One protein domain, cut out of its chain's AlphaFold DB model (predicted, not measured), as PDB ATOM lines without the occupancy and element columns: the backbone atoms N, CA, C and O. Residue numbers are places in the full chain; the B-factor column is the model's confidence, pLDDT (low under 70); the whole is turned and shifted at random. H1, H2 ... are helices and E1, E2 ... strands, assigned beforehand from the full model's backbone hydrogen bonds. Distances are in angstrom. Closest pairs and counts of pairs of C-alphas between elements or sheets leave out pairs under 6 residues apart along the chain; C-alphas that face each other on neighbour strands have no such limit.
ATOM      1  N   GLU A  71      55.326 -22.116 154.235       78.69
ATOM      2  CA  GLU A  71      56.263 -20.988 154.242       78.69
ATOM      3  C   GLU A  71      55.995 -20.050 153.062       78.69
ATOM      4  O   GLU A  71      55.875 -18.838 153.241       78.69
ATOM      5  N   ILE A  72      55.821 -20.621 151.867       76.62
ATOM      6  CA  ILE A  72      55.495 -19.876 150.647       76.62
ATOM      7  C   ILE A  72      54.104 -19.244 150.774       76.62
ATOM      8  O   ILE A  72      53.923 -18.066 150.473       76.62
ATOM      9  N   LEU A  73      53.121 -19.992 151.286       79.69
ATOM     10  CA  LEU A  73      51.763 -19.493 151.499       79.69
ATOM     11  C   LEU A  73      51.740 -18.266 152.429       79.69
ATOM     12  O   LEU A  73      51.064 -17.280 152.136       79.69
ATOM     13  N   ARG A  74      52.519 -18.293 153.520       81.62
ATOM     14  CA  ARG A  74      52.647 -17.160 154.454       81.62
ATOM     15  C   ARG A  74      53.281 -15.929 153.812       81.62
ATOM     16  O   ARG A  74      52.910 -14.820 154.177       81.62
ATOM     17  N   ALA A  75      54.200 -16.099 152.863       81.25
ATOM     18  CA  ALA A  75      54.820 -14.970 152.167       81.25
ATOM     19  C   ALA A  75      53.821 -14.202 151.277       81.25
ATOM     20  O   ALA A  75      53.943 -12.987 151.091       81.25
ATOM     21  N   PHE A  76      52.812 -14.895 150.742       82.00
ATOM     22  CA  PHE A  76      51.832 -14.304 149.831       82.00
ATOM     23  C   PHE A  76      50.561 -13.796 150.514       82.00
ATOM     24  O   PHE A  76      49.881 -12.939 149.950       82.00
ATOM     25  N   ILE A  77      50.230 -14.283 151.711       87.56
ATOM     26  CA  ILE A  77      49.025 -13.880 152.446       87.56
ATOM     27  C   ILE A  77      49.361 -12.770 153.447       87.56
ATOM     28  O   ILE A  77      50.117 -12.968 154.390       87.56
ATOM     29  N   LYS A  78      48.734 -11.604 153.273       84.56
ATOM     30  CA  LYS A  78      48.791 -10.481 154.213       84.56
ATOM     31  C   LYS A  78      47.973 -10.767 155.468       84.56
ATOM     32  O   LYS A  78      48.453 -10.543 156.574       84.56
ATOM     33  N   ARG A  79      46.728 -11.219 155.295       88.06
ATOM     34  CA  ARG A  79      45.849 -11.683 156.379       88.06
ATOM     35  C   ARG A  79      44.684 -12.509 155.837       88.06
ATOM     36  O   ARG A  79      44.371 -12.431 154.649       88.06
ATOM     37  N   ILE A  80      44.048 -13.263 156.728       89.94
ATOM     38  CA  ILE A  80      42.824 -14.022 156.462       89.94
ATOM     39  C   ILE A  80      41.751 -13.483 157.401       89.94
ATOM     40  O   ILE A  80      41.886 -13.599 158.618       89.94
ATOM     41  N   ASP A  81      40.709 -12.895 156.828       91.88
ATOM     42  CA  ASP A  81      39.549 -12.407 157.561       91.88
ATOM     43  C   ASP A  81      38.467 -13.502 157.504       91.88
ATOM     44  O   ASP A  81      38.039 -13.911 156.422       91.88
ATOM     45  N   VAL A  82      38.060 -14.023 158.664       92.12
ATOM     46  CA  VAL A  82      37.012 -15.050 158.784       92.12
ATOM     47  C   VAL A  82      35.789 -14.412 159.420       92.12
ATOM     48  O   VAL A  82      35.847 -13.952 160.559       92.12
ATOM     49  N   TYR A  83      34.685 -14.396 158.687       90.69
ATOM     50  CA  TYR A  83      33.428 -13.821 159.143       90.69
ATOM     51  C   TYR A  83      32.521 -14.898 159.736       90.69
ATOM     52  O   TYR A  83      32.646 -16.094 159.440       90.69
ATOM     53  N   GLU A  84      31.605 -14.475 160.602       88.19
ATOM     54  CA  GLU A  84      30.566 -15.357 161.119       88.19
ATOM     55  C   GLU A  84      29.612 -15.801 160.007       88.19
ATOM     56  O   GLU A  84      29.493 -15.170 158.955       88.19
ATOM     57  N   LYS A  85      28.928 -16.918 160.248       87.38
ATOM     58  CA  LYS A  85      27.872 -17.394 159.356       87.38
ATOM     59  C   LYS A  85      26.726 -16.393 159.352       87.38
ATOM     60  O   LYS A  85      26.317 -15.935 160.415       87.38
ATOM     61  N   GLU A  86      26.127 -16.176 158.187       85.44
ATOM     62  CA  GLU A  86      24.913 -15.356 158.063       85.44
ATOM     63  C   GLU A  86      23.762 -15.901 158.921       85.44
ATOM     64  O   GLU A  86      23.007 -15.145 159.526       85.44
ATOM     65  N   VAL A  87      23.659 -17.233 159.020       88.56
ATOM     66  CA  VAL A  87      22.668 -17.921 159.851       88.56
ATOM     67  C   VAL A  87      23.365 -18.669 160.979       88.56
ATOM     68  O   VAL A  87      24.063 -19.672 160.770       88.56
ATOM     69  N   ARG A  88      23.130 -18.203 162.208       85.94
ATOM     70  CA  ARG A  88      23.642 -18.824 163.432       85.94
ATOM     71  C   ARG A  88      23.204 -20.294 163.500       85.94
ATOM     72  O   ARG A  88      22.039 -20.611 163.290       85.94
ATOM     73  N   TYR A  89      24.149 -21.187 163.799       83.62
ATOM     74  CA  TYR A  89      23.964 -22.650 163.880       83.62
ATOM     75  C   TYR A  89      23.644 -23.386 162.572       83.62
ATOM     76  O   TYR A  89      23.410 -24.595 162.608       83.62
ATOM     77  N   SER A  90      23.681 -22.721 161.413       83.38
ATOM     78  CA  SER A  90      23.470 -23.424 160.147       83.38
ATOM     79  C   SER A  90      24.535 -24.503 159.922       83.38
ATOM     80  O   SER A  90      25.738 -24.274 160.102       83.38
ATOM     81  N   ARG A  91      24.078 -25.696 159.526       85.75
ATOM     82  CA  ARG A  91      24.931 -26.827 159.124       85.75
ATOM     83  C   ARG A  91      25.253 -26.826 157.631       85.75
ATOM     84  O   ARG A  91      26.154 -27.542 157.218       85.75
ATOM     85  N   THR A  92      24.535 -26.022 156.852       87.00
ATOM     86  CA  THR A  92      24.659 -25.934 155.392       87.00
ATOM     87  C   THR A  92      25.329 -24.637 154.942       87.00
ATOM     88  O   THR A  92      25.953 -24.617 153.887       87.00
ATOM     89  N   CYS A  93      25.263 -23.572 155.746       78.31
ATOM     90  CA  CYS A  93      25.946 -22.308 155.465       78.31
ATOM     91  C   CYS A  93      27.372 -22.335 156.041       78.31
ATOM     92  O   CYS A  93      27.580 -22.657 157.221       78.31
ATOM     93  N   GLY A  94      28.350 -22.003 155.195       85.12
ATOM     94  CA  GLY A  94      29.755 -21.841 155.564       85.12
ATOM     95  C   GLY A  94      30.058 -20.463 156.156       85.12
ATOM     96  O   GLY A  94      29.205 -19.580 156.182       85.12
ATOM     97  N   ASN A  95      31.285 -20.293 156.641       88.31
ATOM     98  CA  ASN A  95      31.819 -18.989 157.019       88.31
ATOM     99  C   ASN A  95      32.381 -18.301 155.775       88.31
ATOM    100  O   ASN A  95      33.057 -18.943 154.969       88.31
ATOM    101  N   THR A  96      32.159 -16.996 155.653       88.06
ATOM    102  CA  THR A  96      32.808 -16.208 154.604       88.06
ATOM    103  C   THR A  96      34.276 -16.011 154.971       88.06
ATOM    104  O   THR A  96      34.590 -15.577 156.080       88.06
ATOM    105  N   ILE A  97      35.181 -16.347 154.051       88.62
ATOM    106  CA  ILE A  97      36.630 -16.205 154.228       88.62
ATOM    107  C   ILE A  97      37.146 -15.250 153.158       88.62
ATOM    108  O   ILE A  97      36.967 -15.500 151.967       88.62
ATOM    109  N   VAL A  98      37.813 -14.178 153.578       86.56
ATOM    110  CA  VAL A  98      38.464 -13.215 152.682       86.56
ATOM    111  C   VAL A  98      39.971 -13.292 152.890       86.56
ATOM    112  O   VAL A  98      40.482 -13.027 153.977       86.56
ATOM    113  N   ILE A  99      40.699 -13.660 151.837       86.94
ATOM    114  CA  ILE A  99      42.163 -13.741 151.854       86.94
ATOM    115  C   ILE A  99      42.724 -12.479 151.212       86.94
ATOM    116  O   ILE A  99      42.493 -12.207 150.036       86.94
ATOM    117  N   GLN A 100      43.495 -11.715 151.980       83.06
ATOM    118  CA  GLN A 100      44.204 -10.551 151.467       83.06
ATOM    119  C   GLN A 100      45.624 -10.944 151.090       83.06
ATOM    120  O   GLN A 100      46.371 -11.437 151.934       83.06
ATOM    121  N   TYR A 101      46.021 -10.683 149.847       85.06
ATOM    122  CA  TYR A 101      47.383 -10.934 149.382       85.06
ATOM    123  C   TYR A 101      48.329  -9.776 149.726       85.06
ATOM    124  O   TYR A 101      47.913  -8.624 149.876       85.06
ATOM    125  N   THR A 102      49.620 -10.080 149.867       80.50
ATOM    126  CA  THR A 102      50.680  -9.085 150.121       80.50
ATOM    127  C   THR A 102      50.976  -8.210 148.903       80.50
ATOM    128  O   THR A 102      51.485  -7.102 149.054       80.50
ATOM    129  N   PHE A 103      50.609  -8.668 147.705       79.06
ATOM    130  CA  PHE A 103      50.765  -7.953 146.445       79.06
ATOM    131  C   PHE A 103      49.401  -7.654 145.813       79.06
ATOM    132  O   PHE A 103      48.438  -8.402 145.973       79.06
ATOM    133  N   GLN A 104      49.314  -6.547 145.075       68.19
ATOM    134  CA  GLN A 104      48.121  -6.202 144.304       68.19
ATOM    135  C   GLN A 104      48.226  -6.844 142.920       68.19
ATOM    136  O   GLN A 104      49.138  -6.522 142.157       68.19
ATOM    137  N   LEU A 105      47.299  -7.743 142.574       64.25
ATOM    138  CA  LEU A 105      47.194  -8.215 141.196       64.25
ATOM    139  C   LEU A 105      46.837  -7.018 140.307       64.25
ATOM    140  O   LEU A 105      45.870  -6.300 140.561       64.25
ATOM    141  N   GLY A 106      47.626  -6.790 139.255       65.62
ATOM    142  CA  GLY A 106      47.335  -5.735 138.290       65.62
ATOM    143  C   GLY A 106      45.921  -5.895 137.718       65.62
ATOM    144  O   GLY A 106      45.472  -7.015 137.474       65.62
ATOM    145  N   LYS A 107      45.234  -4.772 137.462       59.50
ATOM    146  CA  LYS A 107      43.818  -4.698 137.029       59.50
ATOM    147  C   LYS A 107      43.440  -5.628 135.859       59.50
ATOM    148  O   LYS A 107      42.270  -5.948 135.686       59.50
ATOM    149  N   ASN A 108      44.414  -6.067 135.059       57.00
ATOM    150  CA  ASN A 108      44.209  -6.999 133.950       57.00
ATOM    151  C   ASN A 108      43.971  -8.461 134.380       57.00
ATOM    152  O   ASN A 108      43.281  -9.179 133.664       57.00
ATOM    153  N   LEU A 109      44.481  -8.912 135.533       56.94
ATOM    154  CA  LEU A 109      44.262 -10.285 136.017       56.94
ATOM    155  C   LEU A 109      42.891 -10.458 136.685       56.94
ATOM    156  O   LEU A 109      42.286 -11.517 136.550       56.94
ATOM    157  N   ALA A 110      42.360  -9.398 137.303       56.75
ATOM    158  CA  ALA A 110      41.013  -9.380 137.882       56.75
ATOM    159  C   ALA A 110      39.901  -9.617 136.839       56.75
ATOM    160  O   ALA A 110      38.822 -10.087 137.178       56.75
ATOM    161  N   ARG A 111      40.162  -9.343 135.549       57.88
ATOM    162  CA  ARG A 111      39.233  -9.684 134.455       57.88
ATOM    163  C   ARG A 111      39.244 -11.168 134.086       57.88
ATOM    164  O   ARG A 111      38.270 -11.638 133.513       57.88
ATOM    165  N   LYS A 112      40.343 -11.886 134.351       57.06
ATOM    166  CA  LYS A 112      40.474 -13.313 134.011       57.06
ATOM    167  C   LYS A 112      39.796 -14.234 135.024       57.06
ATOM    168  O   LYS A 112      39.403 -15.327 134.642       57.06
TER     169      LYS A 112
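AT A GLANCE: This is residues 71 to 112 of the 117 residues of the protein "DUF4368 domain-containing protein" of Ruminococcaceae bacterium P7 (UniProt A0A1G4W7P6). A single hairpin of two strands, E1 and E2, makes the long axis together with its wide loop, residues 83 to 96, which runs on past the strands' ends. At the other end of the hairpin, the short helix H1 leads into E1, and residues 104 to 112, after E2, stick out as a free tail. The printed part has 42 residues, with one named helix and two named strands in the order H1, E1, E2; the sheet is E1 - E2, antiparallel. The class is mixed, helices and strands, with under half of the residues in named elements. The whole is extended, with a radius of gyration of the C-alphas of 14.3 A, and flat, spanning 38 by 28 by 12 A.

HOW THE PARTS SIT: H1, residues 71 to 76, has every O i to N i+4 pair within hydrogen-bond range. A tight link joins it to E1, residues 77 to 82. E1 and E2, residues 97 to 101, form a hairpin, antiparallel at 166 degrees between their directions. The C-alphas of Ile 80 and Ile 99 face each other at 4.7 A. N 81 and O 98 are within hydrogen-bond range at 2.9 A, as are N 78 and O 100 at 2.7 A. The closest C-alphas of H1 and E2 are those of Phe 76 and Tyr 101, 5.6 A apart.

IN THESE COORDINATES: H1 begins at C-alpha 71, (56.263, -20.988, 154.242), and is 9.2 A long. E1 measures 13.6 A from first to last C-alpha. E2 measures 12.9 A and ends at C-alpha 101, (47.383, -10.934, 149.382).

THE WHOLE: The two C-alphas farthest apart, those of Tyr 89 and Asn 108, are 39.4 A apart. The printed part has no cut. The link from E1 to E2, 14 residues, is long. Mean pLDDT of the printed part is 79.8; residues 104 to 112, which stand free, are under 70.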